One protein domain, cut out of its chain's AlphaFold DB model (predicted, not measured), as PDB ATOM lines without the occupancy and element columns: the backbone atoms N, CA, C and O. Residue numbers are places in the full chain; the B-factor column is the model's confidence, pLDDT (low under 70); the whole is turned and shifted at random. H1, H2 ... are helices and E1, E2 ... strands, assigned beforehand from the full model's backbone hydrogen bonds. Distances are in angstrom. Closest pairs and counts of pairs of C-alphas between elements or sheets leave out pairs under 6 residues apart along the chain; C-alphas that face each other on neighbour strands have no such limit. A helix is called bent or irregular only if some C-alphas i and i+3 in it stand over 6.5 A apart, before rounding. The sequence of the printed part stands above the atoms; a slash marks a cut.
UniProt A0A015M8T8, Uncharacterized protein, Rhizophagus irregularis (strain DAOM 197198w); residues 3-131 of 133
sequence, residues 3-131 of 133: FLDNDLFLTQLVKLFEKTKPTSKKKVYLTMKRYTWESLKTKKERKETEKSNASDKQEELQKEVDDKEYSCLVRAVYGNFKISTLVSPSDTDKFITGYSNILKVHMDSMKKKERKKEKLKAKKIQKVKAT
ATOM      1  N   PHE A   3      48.103 197.503 141.505       95.56
ATOM      2  CA  PHE A   3      49.117 197.453 140.455       95.56
ATOM      3  C   PHE A   3      49.983 198.708 140.550       95.56
ATOM      4  O   PHE A   3      49.440 199.801 140.679       95.56
ATOM      5  N   LEU A   4      51.302 198.535 140.584       96.75
ATOM      6  CA  LEU A   4      52.271 199.588 140.868       96.75
ATOM      7  C   LEU A   4      53.404 199.564 139.840       96.75
ATOM      8  O   LEU A   4      53.756 198.494 139.335       96.75
ATOM      9  N   ASP A   5      54.033 200.718 139.640       96.00
ATOM     10  CA  ASP A   5      55.286 200.831 138.893       96.00
ATOM     11  C   ASP A   5      56.430 200.100 139.606       96.00
ATOM     12  O   ASP A   5      56.387 199.886 140.823       96.00
ATOM     13  N   ASN A   6      57.472 199.742 138.853       96.12
ATOM     14  CA  ASN A   6      58.596 198.936 139.336       96.12
ATOM     15  C   ASN A   6      59.251 199.535 140.597       96.12
ATOM     16  O   ASN A   6      59.396 198.846 141.609       96.12
ATOM     17  N   ASP A   7      59.572 200.829 140.583       95.56
ATOM     18  CA  ASP A   7      60.249 201.497 141.704       95.56
ATOM     19  C   ASP A   7      59.338 201.648 142.928       95.56
ATOM     20  O   ASP A   7      59.748 201.445 144.082       95.56
ATOM     21  N   LEU A   8      58.057 201.937 142.686       96.44
ATOM     22  CA  LEU A   8      57.062 202.040 143.747       96.44
ATOM     23  C   LEU A   8      56.809 200.668 144.389       96.44
ATOM     24  O   LEU A   8      56.647 200.574 145.607       96.44
ATOM     25  N   PHE A   9      56.822 199.598 143.590       97.31
ATOM     26  CA  PHE A   9      56.724 198.224 144.067       97.31
ATOM     27  C   PHE A   9      57.892 197.867 144.987       97.31
ATOM     28  O   PHE A   9      57.657 197.356 146.083       97.31
ATOM     29  N   LEU A  10      59.134 198.178 144.594       96.69
ATOM     30  CA  LEU A  10      60.321 197.934 145.422       96.69
ATOM     31  C   LEU A  10      60.261 198.717 146.742       96.69
ATOM     32  O   LEU A  10      60.516 198.162 147.812       96.69
ATOM     33  N   THR A  11      59.818 199.974 146.692       96.56
ATOM     34  CA  THR A  11      59.637 200.814 147.887       96.56
ATOM     35  C   THR A  11      58.571 200.249 148.831       96.56
ATOM     36  O   THR A  11      58.756 200.199 150.048       96.56
ATOM     37  N   GLN A  12      57.437 199.792 148.294       95.56
ATOM     38  CA  GLN A  12      56.391 199.149 149.095       95.56
ATOM     39  C   GLN A  12      56.855 197.801 149.654       95.56
ATOM     40  O   GLN A  12      56.507 197.458 150.784       95.56
ATOM     41  N   LEU A  13      57.670 197.054 148.908       95.56
ATOM     42  CA  LEU A  13      58.234 195.785 149.354       95.56
ATOM     43  C   LEU A  13      59.131 195.963 150.589       95.56
ATOM     44  O   LEU A  13      59.004 195.186 151.536       95.56
ATOM     45  N   VAL A  14      59.961 197.011 150.631       95.56
ATOM     46  CA  VAL A  14      60.748 197.383 151.825       95.56
ATOM     47  C   VAL A  14      59.831 197.611 153.029       95.56
ATOM     48  O   VAL A  14      59.999 196.970 154.067       95.56
ATOM     49  N   LYS A  15      58.783 198.429 152.862       93.81
ATOM     50  CA  LYS A  15      57.799 198.704 153.926       93.81
ATOM     51  C   LYS A  15      57.102 197.434 154.417       93.81
ATOM     52  O   LYS A  15      56.795 197.316 155.603       93.81
ATOM     53  N   LEU A  16      56.823 196.479 153.525       93.25
ATOM     54  CA  LEU A  16      56.262 195.182 153.911       93.25
ATOM     55  C   LEU A  16      57.244 194.394 154.784       93.25
ATOM     56  O   LEU A  16      56.840 193.904 155.838       93.25
ATOM     57  N   PHE A  17      58.518 194.310 154.395       92.38
ATOM     58  CA  PHE A  17      59.533 193.618 155.188       92.38
ATOM     59  C   PHE A  17      59.750 194.266 156.560       92.38
ATOM     60  O   PHE A  17      59.805 193.555 157.564       92.38
ATOM     61  N   GLU A  18      59.797 195.593 156.646       91.25
ATOM     62  CA  GLU A  18      59.912 196.313 157.922       91.25
ATOM     63  C   GLU A  18      58.734 196.027 158.856       91.25
ATOM     64  O   GLU A  18      58.938 195.733 160.032       91.25
ATOM     65  N   LYS A  19      57.506 195.994 158.323       89.19
ATOM     66  CA  LYS A  19      56.306 195.614 159.088       89.19
ATOM     67  C   LYS A  19      56.348 194.175 159.599       89.19
ATOM     68  O   LYS A  19      55.670 193.866 160.579       89.19
ATOM     69  N   THR A  20      57.102 193.293 158.946       88.25
ATOM     70  CA  THR A  20      57.211 191.888 159.369       88.25
ATOM     71  C   THR A  20      58.226 191.680 160.484       88.25
ATOM     72  O   THR A  20      58.005 190.814 161.323       88.25
ATOM     73  N   LYS A  21      59.278 192.510 160.569       84.44
ATOM     74  CA  LYS A  21      60.332 192.390 161.592       84.44
ATOM     75  C   LYS A  21      59.809 192.320 163.040       84.44
ATOM     76  O   LYS A  21      60.219 191.400 163.745       84.44
ATOM     77  N   PRO A  22      58.895 193.198 163.507       81.75
ATOM     78  CA  PRO A  22      58.375 193.103 164.873       81.75
ATOM     79  C   PRO A  22      57.393 191.937 165.067       81.75
ATOM     80  O   PRO A  22      57.127 191.538 166.196       81.75
ATOM     81  N   THR A  23      56.829 191.380 163.989       78.50
ATOM     82  CA  THR A  23      55.806 190.328 164.059       78.50
ATOM     83  C   THR A  23      56.346 189.007 163.516       78.50
ATOM     84  O   THR A  23      56.117 188.656 162.360       78.50
ATOM     85  N   SER A  24      56.976 188.211 164.382       70.75
ATOM     86  CA  SER A  24      57.587 186.915 164.024       70.75
ATOM     87  C   SER A  24      56.630 185.888 163.394       70.75
ATOM     88  O   SER A  24      57.076 184.930 162.766       70.75
ATOM     89  N   LYS A  25      55.310 186.069 163.534       76.81
ATOM     90  CA  LYS A  25      54.286 185.139 163.027       76.81
ATOM     91  C   LYS A  25      53.809 185.429 161.601       76.81
ATOM     92  O   LYS A  25      53.123 184.588 161.021       76.81
ATOM     93  N   LYS A  26      54.109 186.600 161.029       83.56
ATOM     94  CA  LYS A  26      53.589 186.982 159.707       83.56
ATOM     95  C   LYS A  26      54.635 186.767 158.618       83.56
ATOM     96  O   LYS A  26      55.814 187.035 158.806       83.56
ATOM     97  N   LYS A  27      54.176 186.285 157.464       89.75
ATOM     98  CA  LYS A  27      55.013 185.940 156.309       89.75
ATOM     99  C   LYS A  27      54.715 186.890 155.153       89.75
ATOM    100  O   LYS A  27      53.565 187.296 154.970       89.75
ATOM    101  N   VAL A  28      55.740 187.206 154.368       92.62
ATOM    102  CA  VAL A  28      55.587 187.856 153.060       92.62
ATOM    103  C   VAL A  28      55.706 186.776 151.995       92.62
ATOM    104  O   VAL A  28      56.719 186.086 151.923       92.62
ATOM    105  N   TYR A  29      54.672 186.621 151.177       94.81
ATOM    106  CA  TYR A  29      54.710 185.756 150.003       94.81
ATOM    107  C   TYR A  29      55.086 186.590 148.792       94.81
ATOM    108  O   TYR A  29      54.452 187.610 148.532       94.81
ATOM    109  N   LEU A  30      56.078 186.138 148.034       95.19
ATOM    110  CA  LEU A  30      56.457 186.747 146.770       95.19
ATOM    111  C   LEU A  30      56.340 185.708 145.659       95.19
ATOM    112  O   LEU A  30      56.771 184.569 145.816       95.19
ATOM    113  N   THR A  31      55.748 186.100 144.539       95.88
ATOM    114  CA  THR A  31      55.605 185.244 143.361       95.88
ATOM    115  C   THR A  31      56.066 185.997 142.128       95.88
ATOM    116  O   THR A  31      55.719 187.163 141.962       95.88
ATOM    117  N   MET A  32      56.830 185.322 141.276       94.75
ATOM    118  CA  MET A  32      57.281 185.816 139.978       94.75
ATOM    119  C   MET A  32      56.804 184.804 138.938       94.75
ATOM    120  O   MET A  32      57.090 183.613 139.064       94.75
ATOM    121  N   LYS A  33      56.004 185.241 137.966       93.31
ATOM    122  CA  LYS A  33      55.451 184.374 136.917       93.31
ATOM    123  C   LYS A  33      55.591 185.044 135.561       93.31
ATOM    124  O   LYS A  33      55.365 186.243 135.448       93.31
ATOM    125  N   ARG A  34      55.884 184.261 134.522       90.88
ATOM    126  CA  ARG A  34      55.846 184.744 133.134       90.88
ATOM    127  C   ARG A  34      54.453 185.285 132.818       90.88
ATOM    128  O   ARG A  34      53.455 184.605 133.065       90.88
ATOM    129  N   TYR A  35      54.387 186.497 132.282       88.75
ATOM    130  CA  TYR A  35      53.140 187.109 131.861       88.75
ATOM    131  C   TYR A  35      52.848 186.723 130.411       88.75
ATOM    132  O   TYR A  35      53.507 187.178 129.486       88.75
ATOM    133  N   THR A  36      51.873 185.834 130.213       81.25
ATOM    134  CA  THR A  36      51.513 185.301 128.887       81.25
ATOM    135  C   THR A  36      50.122 185.737 128.423       81.25
ATOM    136  O   THR A  36      49.654 185.289 127.377       81.25
ATOM    137  N   TRP A  37      49.437 186.612 129.167       67.19
ATOM    138  CA  TRP A  37      48.051 186.995 128.869       67.19
ATOM    139  C   TRP A  37      47.898 187.694 127.509       67.19
ATOM    140  O   TRP A  37      46.940 187.408 126.795       67.19
ATOM    141  N   GLU A  38      48.850 188.549 127.126       63.44
ATOM    142  CA  GLU A  38      48.822 189.244 125.833       63.44
ATOM    143  C   GLU A  38      48.944 188.228 124.703       63.44
ATOM    144  O   GLU A  38      48.099 188.193 123.816       63.44
ATOM    145  N   SER A  39      49.878 187.276 124.827       58.72
ATOM    146  CA  SER A  39      50.025 186.183 123.860       58.72
ATOM    147  C   SER A  39      48.764 185.316 123.715       58.72
ATOM    148  O   SER A  39      48.520 184.773 122.642       58.72
ATOM    149  N   LEU A  40      47.939 185.198 124.764       57.66
ATOM    150  CA  LEU A  40      46.683 184.443 124.726       57.66
ATOM    151  C   LEU A  40      45.548 185.219 124.043       57.66
ATOM    152  O   LEU A  40      44.714 184.588 123.394       57.66
ATOM    153  N   LYS A  41      45.517 186.555 124.159       58.84
ATOM    154  CA  LYS A  41      44.589 187.411 123.401       58.84
ATOM    155  C   LYS A  41      44.907 187.379 121.912       58.84
ATOM    156  O   LYS A  41      44.055 186.982 121.125       58.84
ATOM    157  N   THR A  42      46.161 187.646 121.549       56.94
ATOM    158  CA  THR A  42      46.595 187.648 120.144       56.94
ATOM    159  C   THR A  42      46.426 186.267 119.500       56.94
ATOM    160  O   THR A  42      46.083 186.160 118.329       56.94
ATOM    161  N   LYS A  43      46.608 185.175 120.263       58.31
ATOM    162  CA  LYS A  43      46.378 183.802 119.777       58.31
ATOM    163  C   LYS A  43      44.895 183.450 119.612       58.31
ATOM    164  O   LYS A  43      44.582 182.598 118.786       58.31
ATOM    165  N   LYS A  44      43.982 184.063 120.377       58.16
ATOM    166  CA  LYS A  44      42.531 183.922 120.155       58.16
ATOM    167  C   LYS A  44      42.085 184.693 118.913       58.16
ATOM    168  O   LYS A  44      41.402 184.110 118.083       58.16
ATOM    169  N   GLU A  45      42.558 185.925 118.745       53.91
ATOM    170  CA  GLU A  45      42.253 186.770 117.579       53.91
ATOM    171  C   GLU A  45      42.777 186.159 116.263       53.91
ATOM    172  O   GLU A  45      42.054 186.121 115.267       53.91
ATOM    173  N   ARG A  46      43.988 185.574 116.263       54.31
ATOM    174  CA  ARG A  46      44.527 184.833 115.098       54.31
ATOM    175  C   ARG A  46      43.746 183.545 114.795       54.31
ATOM    176  O   ARG A  46      43.476 183.241 113.640       54.31
ATOM    177  N   LYS A  47      43.299 182.801 115.816       54.91
ATOM    178  CA  LYS A  47      42.508 181.568 115.613       54.91
ATOM    179  C   LYS A  47      41.123 181.808 115.006       54.91
ATOM    180  O   LYS A  47      40.581 180.897 114.383       54.91
ATOM    181  N   GLU A  48      40.542 182.990 115.188       53.97
ATOM    182  CA  GLU A  48      39.266 183.355 114.558       53.97
ATOM    183  C   GLU A  48      39.429 183.707 113.069       53.97
ATOM    184  O   GLU A  48      38.496 183.500 112.295       53.97
ATOM    185  N   THR A  49      40.620 184.142 112.645       52.28
ATOM    186  CA  THR A  49      40.934 184.531 111.257       52.28
ATOM    187  C   THR A  49      41.590 183.421 110.419       52.28
ATOM    188  O   THR A  49      41.508 183.459 109.195       52.28
ATOM    189  N   GLU A  50      42.186 182.392 111.035       52.12
ATOM    190  CA  GLU A  50      43.015 181.371 110.355       52.12
ATOM    191  C   GLU A  50      42.297 180.062 109.956       52.12
ATOM    192  O   GLU A  50      42.952 179.070 109.637       52.12
ATOM    193  N   LYS A  51      40.958 180.015 109.901       50.84
ATOM    194  CA  LYS A  51      40.218 178.804 109.463       50.84
ATOM    195  C   LYS A  51      40.456 178.379 107.996       50.84
ATOM    196  O   LYS A  51      39.815 177.428 107.559       50.84
ATOM    197  N   SER A  52      41.334 179.038 107.233       45.75
ATOM    198  CA  SER A  52      41.446 178.827 105.784       45.75
ATOM    199  C   SER A  52      42.736 178.201 105.242       45.75
ATOM    200  O   SER A  52      42.636 177.690 104.141       45.75
ATOM    201  N   ASN A  53      43.899 178.149 105.916       47.75
ATOM    202  CA  ASN A  53      45.116 177.547 105.310       47.75
ATOM    203  C   ASN A  53      46.115 177.022 106.366       47.75
ATOM    204  O   ASN A  53      46.679 177.815 107.116       47.75
ATOM    205  N   ALA A  54      46.334 175.699 106.431       53.94
ATOM    206  CA  ALA A  54      46.835 175.026 107.641       53.94
ATOM    207  C   ALA A  54      48.183 174.274 107.554       53.94
ATOM    208  O   ALA A  54      48.604 173.744 108.580       53.94
ATOM    209  N   SER A  55      48.879 174.191 106.416       49.78
ATOM    210  CA  SER A  55      50.010 173.245 106.291       49.78
ATOM    211  C   SER A  55      51.422 173.840 106.390       49.78
ATOM    212  O   SER A  55      52.276 173.186 106.976       49.78
ATOM    213  N   ASP A  56      51.684 175.073 105.939       49.06
ATOM    214  CA  ASP A  56      53.076 175.573 105.827       49.06
ATOM    215  C   ASP A  56      53.567 176.457 106.995       49.06
ATOM    216  O   ASP A  56      54.730 176.842 107.043       49.06
ATOM    217  N   LYS A  57      52.714 176.781 107.979       51.66
ATOM    218  CA  LYS A  57      53.035 177.767 109.042       51.66
ATOM    219  C   LYS A  57      53.548 177.185 110.365       51.66
ATOM    220  O   LYS A  57      53.770 177.936 111.314       51.66
ATOM    221  N   GLN A  58      53.702 175.865 110.486       50.44
ATOM    222  CA  GLN A  58      54.075 175.256 111.773       50.44
ATOM    223  C   GLN A  58      55.546 175.495 112.153       50.44
ATOM    224  O   GLN A  58      55.823 175.736 113.325       50.44
ATOM    225  N   GLU A  59      56.475 175.515 111.191       50.03
ATOM    226  CA  GLU A  59      57.904 175.726 111.480       50.03
ATOM    227  C   GLU A  59      58.252 177.189 111.815       50.03
ATOM    228  O   GLU A  59      59.111 177.448 112.660       50.03
ATOM    229  N   GLU A  60      57.552 178.155 111.215       51.56
ATOM    230  CA  GLU A  60      57.748 179.591 111.472       51.56
ATOM    231  C   GLU A  60      57.250 179.991 112.873       51.56
ATOM    232  O   GLU A  60      57.911 180.740 113.594       51.56
ATOM    233  N   LEU A  61      56.136 179.390 113.318       51.78
ATOM    234  CA  LEU A  61      55.614 179.559 114.676       51.78
ATOM    235  C   LEU A  61      56.569 179.028 115.750       51.78
ATOM    236  O   LEU A  61      56.569 179.553 116.860       51.78
ATOM    237  N   GLN A  62      57.336 177.974 115.460       50.41
ATOM    238  CA  GLN A  62      58.269 177.385 116.421       50.41
ATOM    239  C   GLN A  62      59.468 178.317 116.666       50.41
ATOM    240  O   GLN A  62      59.850 178.519 117.816       50.41
ATOM    241  N   LYS A  63      60.002 178.947 115.607       50.69
ATOM    242  CA  LYS A  63      61.105 179.921 115.703       50.69
ATOM    243  C   LYS A  63      60.692 181.213 116.414       50.69
ATOM    244  O   LYS A  63      61.440 181.709 117.248       50.69
ATOM    245  N   GLU A  64      59.475 181.712 116.181       53.03
ATOM    246  CA  GLU A  64      58.955 182.888 116.903       53.03
ATOM    247  C   GLU A  64      58.805 182.671 118.420       53.03
ATOM    248  O   GLU A  64      58.693 183.644 119.162       53.03
ATOM    249  N   VAL A  65      58.730 181.427 118.904       56.53
ATOM    250  CA  VAL A  65      58.536 181.133 120.335       56.53
ATOM    251  C   VAL A  65      59.850 181.220 121.113       56.53
ATOM    252  O   VAL A  65      59.812 181.633 122.276       56.53
ATOM    253  N   ASP A  66      60.974 180.869 120.486       58.06
ATOM    254  CA  ASP A  66      62.289 180.821 121.136       58.06
ATOM    255  C   ASP A  66      62.916 182.215 121.306       58.06
ATOM    256  O   ASP A  66      63.512 182.483 122.349       58.06
ATOM    257  N   ASP A  67      62.672 183.145 120.376       65.94
ATOM    258  CA  ASP A  67      63.150 184.539 120.465       65.94
ATOM    259  C   ASP A  67      62.172 185.479 121.198       65.94
ATOM    260  O   ASP A  67      62.362 186.696 121.267       65.94
ATOM    261  N   LYS A  68      61.080 184.937 121.748       75.50
ATOM    262  CA  LYS A  68      60.027 185.761 122.340       75.50
ATOM    263  C   LYS A  68      60.392 186.220 123.740       75.50
ATOM    264  O   LYS A  68      60.371 185.448 124.701       75.50
ATOM    265  N   GLU A  69      60.616 187.517 123.878       83.38
ATOM    266  CA  GLU A  69      60.750 188.140 125.184       83.38
ATOM    267  C   GLU A  69      59.388 188.233 125.888       83.38
ATOM    268  O   GLU A  69      58.360 188.563 125.291       83.38
ATOM    269  N   TYR A  70      59.370 187.933 127.188       87.06
ATOM    270  CA  TYR A  70      58.159 187.993 128.001       87.06
ATOM    271  C   TYR A  70      58.380 188.855 129.230       87.06
ATOM    272  O   TYR A  70      59.344 188.665 129.973       87.06
ATOM    273  N   SER A  71      57.402 189.703 129.522       91.50
ATOM    274  CA  SER A  71      57.355 190.408 130.795       91.50
ATOM    275  C   SER A  71      57.118 189.439 131.961       91.50
ATOM    276  O   SER A  71      56.456 188.399 131.838       91.50
ATOM    277  N   CYS A  72      57.647 189.781 133.132       93.31
ATOM    278  CA  CYS A  72      57.476 189.024 134.364       93.31
ATOM    279  C   CYS A  72      56.464 189.718 135.278       93.31
ATOM    280  O   CYS A  72      56.634 190.869 135.668       93.31
ATOM    281  N   LEU A  73      55.414 189.005 135.667       94.81
ATOM    282  CA  LEU A  73      54.460 189.470 136.660       94.81
ATOM    283  C   LEU A  73      54.954 189.116 138.059       94.81
ATOM    284  O   LEU A  73      55.014 187.940 138.434       94.81
ATOM    285  N   VAL A  74      55.239 190.145 138.849       96.62
ATOM    286  CA  VAL A  74      55.705 190.015 140.227       96.62
ATOM    287  C   VAL A  74      54.589 190.426 141.179       96.62
ATOM    288  O   VAL A  74      53.920 191.440 140.984       96.62
ATOM    289  N   ARG A  75      54.341 189.629 142.222       96.50
ATOM    290  CA  ARG A  75      53.309 189.908 143.233       96.50
ATOM    291  C   ARG A  75      53.856 189.664 144.626       96.50
ATOM    292  O   ARG A  75      54.433 188.603 144.859       96.50
ATOM    293  N   ALA A  76      53.603 190.594 145.544       96.38
ATOM    294  CA  ALA A  76      53.902 190.443 146.964       96.38
ATOM    295  C   ALA A  76      52.614 190.485 147.796       96.38
ATOM    296  O   ALA A  76      51.713 191.290 147.541       96.38
ATOM    297  N   VAL A  77      52.528 189.611 148.795       95.06
ATOM    298  CA  VAL A  77      51.364 189.467 149.670       95.06
ATOM    299  C   VAL A  77      51.806 189.405 151.125       95.06
ATOM    300  O   VAL A  77      52.627 188.575 151.505       95.06
ATOM    301  N   TYR A  78      51.197 190.253 151.946       92.88
ATOM    302  CA  TYR A  78      51.351 190.293 153.392       92.88
ATOM    303  C   TYR A  78      49.962 190.339 154.037       92.88
ATOM    304  O   TYR A  78      49.351 191.402 154.176       92.88
ATOM    305  N   GLY A  79      49.425 189.165 154.382       89.44
ATOM    306  CA  GLY A  79      48.038 189.028 154.832       89.44
ATOM    307  C   GLY A  79      47.062 189.606 153.800       89.44
ATOM    308  O   GLY A  79      46.966 189.114 152.676       89.44
ATOM    309  N   ASN A  80      46.373 190.686 154.170       89.38
ATOM    310  CA  ASN A  80      45.393 191.359 153.314       89.38
ATOM    311  C   ASN A  80      46.030 192.374 152.349       89.38
ATOM    312  O   ASN A  80      45.400 192.753 151.361       89.38
ATOM    313  N   PHE A  81      47.275 192.798 152.591       92.00
ATOM    314  CA  PHE A  81      47.988 193.719 151.710       92.00
ATOM    315  C   PHE A  81      48.559 192.956 150.514       92.00
ATOM    316  O   PHE A  81      49.353 192.031 150.678       92.00
ATOM    317  N   LYS A  82      48.140 193.335 149.303       95.69
ATOM    318  CA  LYS A  82      48.508 192.670 148.045       95.69
ATOM    319  C   LYS A  82      48.939 193.711 147.018       95.69
ATOM    320  O   LYS A  82      48.094 194.499 146.588       95.69
ATOM    321  N   ILE A  83      50.201 193.652 146.604       97.00
ATOM    322  CA  ILE A  83      50.793 194.523 145.582       97.00
ATOM    323  C   ILE A  83      51.293 193.684 144.401       97.00
ATOM    324  O   ILE A  83      51.663 192.517 144.562       97.00
ATOM    325  N   SER A  84      51.301 194.261 143.206       97.06
ATOM    326  CA  SER A  84      51.789 193.611 141.989       97.06
ATOM    327  C   SER A  84      52.405 194.610 141.024       97.06
ATOM    328  O   SER A  84      51.994 195.765 141.016       97.06
ATOM    329  N   THR A  85      53.345 194.151 140.208       97.12
ATOM    330  CA  THR A  85      53.992 194.938 139.155       97.12
ATOM    331  C   THR A  85      54.328 194.053 137.956       97.12
ATOM    332  O   THR A  85      54.454 192.830 138.105       97.12
ATOM    333  N   LEU A  86      54.427 194.652 136.772       95.31
ATOM    334  CA  LEU A  86      54.814 193.978 135.536       95.31
ATOM    335  C   LEU A  86      56.195 194.480 135.118       95.31
ATOM    336  O   LEU A  86      56.355 195.648 134.788       95.31
ATOM    337  N   VAL A  87      57.174 193.583 135.114       95.50
ATOM    338  CA  VAL A  87      58.558 193.896 134.762       95.50
ATOM    339  C   VAL A  87      58.778 193.547 133.300       95.50
ATOM    340  O   VAL A  87      58.681 192.377 132.926       95.50
ATOM    341  N   SER A  88      59.054 194.554 132.480       93.38
ATOM    342  CA  SER A  88      59.431 194.374 131.080       93.38
ATOM    343  C   SER A  88      60.833 193.763 130.958       93.38
ATOM    344  O   SER A  88      61.672 194.011 131.829       93.38
ATOM    345  N   PRO A  89      61.127 193.021 129.875       91.38
ATOM    346  CA  PRO A  89      62.454 192.458 129.615       91.38
ATOM    347  C   PRO A  89      63.576 193.501 129.733       91.38
ATOM    348  O   PRO A  89      64.545 193.269 130.453       91.38
ATOM    349  N   SER A  90      63.367 194.691 129.161       93.25
ATOM    350  CA  SER A  90      64.291 195.837 129.163       93.25
ATOM    351  C   SER A  90      64.734 196.323 130.547       93.25
ATOM    352  O   SER A  90      65.859 196.786 130.711       93.25
ATOM    353  N   ASP A  91      63.862 196.233 131.553       92.94
ATOM    354  CA  ASP A  91      64.115 196.768 132.900       92.94
ATOM    355  C   ASP A  91      64.440 195.671 133.923       92.94
ATOM    356  O   ASP A  91      64.572 195.937 135.124       92.94
ATOM    357  N   THR A  92      64.601 194.432 133.453       92.81
ATOM    358  CA  THR A  92      64.822 193.251 134.295       92.81
ATOM    359  C   THR A  92      66.081 193.387 135.144       92.81
ATOM    360  O   THR A  92      66.031 193.142 136.349       92.81
ATOM    361  N   ASP A  93      67.194 193.840 134.569       94.56
ATOM    362  CA  ASP A  93      68.474 193.929 135.283       94.56
ATOM    363  C   ASP A  93      68.439 194.949 136.425       94.56
ATOM    364  O   ASP A  93      68.914 194.687 137.540       94.56
ATOM    365  N   LYS A  94      67.807 196.103 136.176       95.50
ATOM    366  CA  LYS A  94      67.595 197.147 137.187       95.50
ATOM    367  C   LYS A  94      66.717 196.615 138.315       95.50
ATOM    368  O   LYS A  94      67.080 196.726 139.491       95.50
ATOM    369  N   PHE A  95      65.600 195.979 137.955       96.12
ATOM    370  CA  PHE A  95      64.663 195.413 138.916       96.12
ATOM    371  C   PHE A  95      65.317 194.322 139.771       96.12
ATOM    372  O   PHE A  95      65.218 194.372 140.997       96.12
ATOM    373  N   ILE A  96      66.033 193.370 139.161       95.06
ATOM    374  CA  ILE A  96      66.725 192.280 139.864       95.06
ATOM    375  C   ILE A  96      67.780 192.829 140.821       95.06
ATOM    376  O   ILE A  96      67.887 192.338 141.947       95.06
ATOM    377  N   THR A  97      68.540 193.846 140.417       96.50
ATOM    378  CA  THR A  97      69.569 194.454 141.271       96.50
ATOM    379  C   THR A  97      68.951 195.084 142.519       96.50
ATOM    380  O   THR A  97      69.358 194.761 143.640       96.50
ATOM    381  N   GLY A  98      67.924 195.926 142.348       95.94
ATOM    382  CA  GLY A  98      67.206 196.546 143.465       95.94
ATOM    383  C   GLY A  98      66.539 195.508 144.370       95.94
ATOM    384  O   GLY A  98      66.719 195.511 145.589       95.94
ATOM    385  N   TYR A  99      65.847 194.548 143.761       96.50
ATOM    386  CA  TYR A  99      65.197 193.438 144.447       96.50
ATOM    387  C   TYR A  99      66.180 192.583 145.264       96.50
ATOM    388  O   TYR A  99      65.937 192.313 146.443       96.50
ATOM    389  N   SER A 100      67.317 192.189 144.679       96.38
ATOM    390  CA  SER A 100      68.351 191.382 145.341       96.38
ATOM    391  C   SER A 100      68.915 192.088 146.571       96.38
ATOM    392  O   SER A 100      69.124 191.461 147.612       96.38
ATOM    393  N   ASN A 101      69.138 193.399 146.472       95.88
ATOM    394  CA  ASN A 101      69.640 194.197 147.584       95.88
ATOM    395  C   ASN A 101      68.628 194.256 148.732       95.88
ATOM    396  O   ASN A 101      69.003 194.008 149.877       95.88
ATOM    397  N   ILE A 102      67.344 194.470 148.428       95.19
ATOM    398  CA  ILE A 102      66.267 194.439 149.429       95.19
ATOM    399  C   ILE A 102      66.241 193.084 150.143       95.19
ATOM    400  O   ILE A 102      66.242 193.033 151.373       95.19
ATOM    401  N   LEU A 103      66.284 191.972 149.404       93.56
ATOM    402  CA  LEU A 103      66.286 190.647 150.024       93.56
ATOM    403  C   LEU A 103      67.471 190.443 150.972       93.56
ATOM    404  O   LEU A 103      67.287 189.960 152.086       93.56
ATOM    405  N   LYS A 104      68.683 190.820 150.552       92.25
ATOM    406  CA  LYS A 104      69.895 190.663 151.371       92.25
ATOM    407  C   LYS A 104      69.824 191.464 152.671       92.25
ATOM    408  O   LYS A 104      70.303 190.983 153.690       92.25
ATOM    409  N   VAL A 105      69.243 192.664 152.629       93.31
ATOM    410  CA  VAL A 105      69.116 193.552 153.795       93.31
ATOM    411  C   VAL A 105      68.019 193.079 154.751       93.31
ATOM    412  O   VAL A 105      68.185 193.158 155.966       93.31
ATOM    413  N   HIS A 106      66.894 192.587 154.228       91.19
ATOM    414  CA  HIS A 106      65.724 192.264 155.047       91.19
ATOM    415  C   HIS A 106      65.607 190.786 155.456       91.19
ATOM    416  O   HIS A 106      64.861 190.487 156.386       91.19
ATOM    417  N   MET A 107      66.328 189.864 154.805       87.81
ATOM    418  CA  MET A 107      66.388 188.435 155.164       87.81
ATOM    419  C   MET A 107      67.667 188.096 155.953       87.81
ATOM    420  O   MET A 107      68.364 187.121 155.672       87.81
ATOM    421  N   ASP A 108      67.998 188.919 156.942       87.81
ATOM    422  CA  ASP A 108      69.218 188.841 157.753       87.81
ATOM    423  C   ASP A 108      69.121 187.861 158.938       87.81
ATOM    424  O   ASP A 108      70.139 187.373 159.433       87.81
ATOM    425  N   SER A 109      67.907 187.511 159.364       84.25
ATOM    426  CA  SER A 109      67.626 186.695 160.556       84.25
ATOM    427  C   SER A 109      67.813 185.178 160.385       84.25
ATOM    428  O   SER A 109      67.412 184.391 161.245       84.25
ATOM    429  N   MET A 110      68.440 184.729 159.294       83.81
ATOM    430  CA  MET A 110      68.683 183.306 159.034       83.81
ATOM    431  C   MET A 110      69.963 182.796 159.712       83.81
ATOM    432  O   MET A 110      70.976 183.496 159.783       83.81
ATOM    433  N   LYS A 111      69.960 181.527 160.158       87.06
ATOM    434  CA  LYS A 111      71.172 180.881 160.693       87.06
ATOM    435  C   LYS A 111      72.284 180.950 159.643       87.06
ATOM    436  O   LYS A 111      72.126 180.486 158.512       87.06
ATOM    437  N   LYS A 112      73.436 181.505 160.027       86.25
ATOM    438  CA  LYS A 112      74.605 181.582 159.145       86.25
ATOM    439  C   LYS A 112      75.036 180.170 158.750       86.25
ATOM    440  O   LYS A 112      75.210 179.304 159.607       86.25
ATOM    441  N   LYS A 113      75.252 179.952 157.450       83.75
ATOM    442  CA  LYS A 113      75.794 178.688 156.940       83.75
ATOM    443  C   LYS A 113      77.171 178.447 157.555       83.75
ATOM    444  O   LYS A 113      78.094 179.240 157.346       83.75
ATOM    445  N   GLU A 114      77.311 177.341 158.277       81.75
ATOM    446  CA  GLU A 114      78.591 176.911 158.831       81.75
ATOM    447  C   GLU A 114      79.563 176.653 157.673       81.75
ATOM    448  O   GLU A 114      79.352 175.802 156.804       81.75
ATOM    449  N   ARG A 115      80.627 177.458 157.596       74.88
ATOM    450  CA  ARG A 115      81.680 177.253 156.602       74.88
ATOM    451  C   ARG A 115      82.533 176.086 157.094       74.88
ATOM    452  O   ARG A 115      83.180 176.221 158.129       74.88
ATOM    453  N   LYS A 116      82.556 174.965 156.352       74.75
ATOM    454  CA  LYS A 116      83.500 173.856 156.602       74.75
ATOM    455  C   LYS A 116      84.900 174.446 156.829       74.75
ATOM    456  O   LYS A 116      85.363 175.258 156.021       74.75
ATOM    457  N   LYS A 117      85.534 174.073 157.946       61.16
ATOM    458  CA  LYS A 117      86.752 174.705 158.496       61.16
ATOM    459  C   LYS A 117      87.919 174.793 157.493       61.16
ATOM    460  O   LYS A 117      88.735 175.702 157.603       61.16
ATOM    461  N   GLU A 118      87.957 173.944 156.467       62.06
ATOM    462  CA  GLU A 118      88.945 174.004 155.374       62.06
ATOM    463  C   GLU A 118      88.899 175.315 154.574       62.06
ATOM    464  O   GLU A 118      89.938 175.912 154.295       62.06
ATOM    465  N   LYS A 119      87.702 175.847 154.283       59.44
ATOM    466  CA  LYS A 119      87.557 177.091 153.503       59.44
ATOM    467  C   LYS A 119      87.966 178.341 154.291       59.44
ATOM    468  O   LYS A 119      88.289 179.367 153.694       59.44
ATOM    469  N   LEU A 120      87.956 178.269 155.626       58.66
ATOM    470  CA  LEU A 120      88.436 179.342 156.503       58.66
ATOM    471  C   LEU A 120      89.968 179.374 156.553       58.66
ATOM    472  O   LEU A 120      90.541 180.462 156.525       58.66
ATOM    473  N   LYS A 121      90.629 178.207 156.547       59.78
ATOM    474  CA  LYS A 121      92.094 178.111 156.471       59.78
ATOM    475  C   LYS A 121      92.620 178.625 155.125       59.78
ATOM    476  O   LYS A 121      93.522 179.456 155.120       59.78
ATOM    477  N   ALA A 122      91.990 178.248 154.009       60.12
ATOM    478  CA  ALA A 122      92.388 178.703 152.671       60.12
ATOM    479  C   ALA A 122      92.318 180.237 152.504       60.12
ATOM    480  O   ALA A 122      93.258 180.849 152.001       60.12
ATOM    481  N   LYS A 123      91.253 180.886 153.001       60.38
ATOM    482  CA  LYS A 123      91.137 182.357 152.969       60.38
ATOM    483  C   LYS A 123      92.125 183.065 153.899       60.38
ATOM    484  O   LYS A 123      92.548 184.175 153.588       60.38
ATOM    485  N   LYS A 124      92.494 182.450 155.028       61.03
ATOM    486  CA  LYS A 124      93.496 183.003 155.955       61.03
ATOM    487  C   LYS A 124      94.902 182.932 155.347       61.03
ATOM    488  O   LYS A 124      95.621 183.917 155.398       61.03
ATOM    489  N   ILE A 125      95.238 181.820 154.685       62.16
ATOM    490  CA  ILE A 125      96.515 181.632 153.976       62.16
ATOM    491  C   ILE A 125      96.647 182.609 152.795       62.16
ATOM    492  O   ILE A 125      97.702 183.209 152.620       62.16
ATOM    493  N   GLN A 126      95.580 182.825 152.017       64.12
ATOM    494  CA  GLN A 126      95.594 183.794 150.911       64.12
ATOM    495  C   GLN A 126      95.751 185.244 151.390       64.12
ATOM    496  O   GLN A 126      96.496 186.000 150.778       64.12
ATOM    497  N   LYS A 127      95.106 185.625 152.503       61.53
ATOM    498  CA  LYS A 127      95.288 186.963 153.089       61.53
ATOM    499  C   LYS A 127      96.707 187.191 153.602       61.53
ATOM    500  O   LYS A 127      97.251 188.252 153.356       61.53
ATOM    501  N   VAL A 128      97.311 186.200 154.260       66.75
ATOM    502  CA  VAL A 128      98.693 186.308 154.759       66.75
ATOM    503  C   VAL A 128      99.692 186.442 153.604       66.75
ATOM    504  O   VAL A 128     100.586 187.274 153.677       66.75
ATOM    505  N   LYS A 129      99.511 185.703 152.501       60.72
ATOM    506  CA  LYS A 129     100.374 185.829 151.313       60.72
ATOM    507  C   LYS A 129     100.272 187.195 150.625       60.72
ATOM    508  O   LYS A 129     101.283 187.696 150.162       60.72
ATOM    509  N   ALA A 130      99.086 187.801 150.596       63.34
ATOM    510  CA  ALA A 130      98.874 189.128 150.012       63.34
ATOM    511  C   ALA A 130      99.353 190.294 150.903       63.34
ATOM    512  O   ALA A 130      99.271 191.439 150.485       63.34
ATOM    513  N   THR A 131      99.778 190.025 152.140       60.53
ATOM    514  CA  THR A 131     100.337 191.034 153.063       60.53
ATOM    515  C   THR A 131     101.861 190.928 153.182       60.53
ATOM    516  O   THR A 131     102.490 191.817 153.740       60.53
TER     517      THR A 131
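AT A GLANCE: This is residues 3 to 131 of the 133 residues of an uncharacterized protein of Rhizophagus irregularis (strain DAOM 197198w) (UniProt A0A015M8T8). A small compact body holds a three-stranded antiparallel sheet, E1, E2 and E3, with H1 packed over one face and H4 side by side with H1. From this body two arms stick out: residues 40 to 68, a loop with most of H2 and the whole of H3, and residues 110 to 131, a tail that ends in H5. The printed part has 129 residues, with five named helices and three named strands in the order H1 E1 H2 H3 E2 E3 H4 H5, and the sheet order is E1 - E2 - E3. The class is mixed, helices and strands. The whole is extended, with a radius of gyration of the C-alphas of 23.1 A, and flat, spanning 74 by 44 by 23 A.

IN THESE COORDINATES: H1, residues 6 to 20, begins at C-alpha 6 (58.596, 198.936, 139.336) and is 21.3 A long. E1 is residues 29 to 34, 16.9 A. H2, residues 37 to 49, is 19.2 A long, and H3 is residues 58 to 66. E2, residues 72 to 78, and E3, residues 81 to 87, are 20.0 A each. H4, residues 89 to 106, 25.6 A long, begins at C-alpha 89 (62.454, 192.458, 129.615); it has a kink of 29 degrees near residue 96 and is irregular, with C-alphas 90 and 93 7.7 A apart. H5, residues 117 to 131, is 21.9 A long and ends at C-alpha 131 (100.337, 191.034, 153.063).

HOW THE PARTS SIT: E2 is the inner strand, antiparallel to E1 at 165 degrees, with N 31 and O 75 2.8 A apart, within hydrogen-bond range. E2 and E3 form a hairpin, antiparallel at 166 degrees, with N 74 and O 85 2.9 A apart, also within range. H1 is on the sheet at a height of 9.2 A, over E2 and E3; its closest C-alphas to E3 are those of Asn 6 and Thr 85, 6.1 A. It runs only just slantwise to the strands, at 30.2 degrees to E3 on the local plane. H1 and H4 touch, the same way at a shallow tilt of 18 degrees; their closest C-alphas are those of Phe 17 and His 106, 6.3 A. H4 only grazes the sheet, with its residues 89 to 96. H2, H3 and H5 are not on the sheet, and H2 and H3 are apart. Every O i to N i+4 pair is within hydrogen-bond range in H1 and H5, against 8 of 9 in H2, 3 of 5 in H3 and 12 of 14 in H4.

THE WHOLE: The two C-alphas farthest apart, those of Ser 52 and Thr 131, are 76.5 A apart. Without the stretches that stand free, the body of 78 residues spans 42 by 25 by 17 A. The printed part has no cut and no long link. The mean pLDDT of the printed part is 78.9, and residues 37 to 67 and 117 to 131 are under 70.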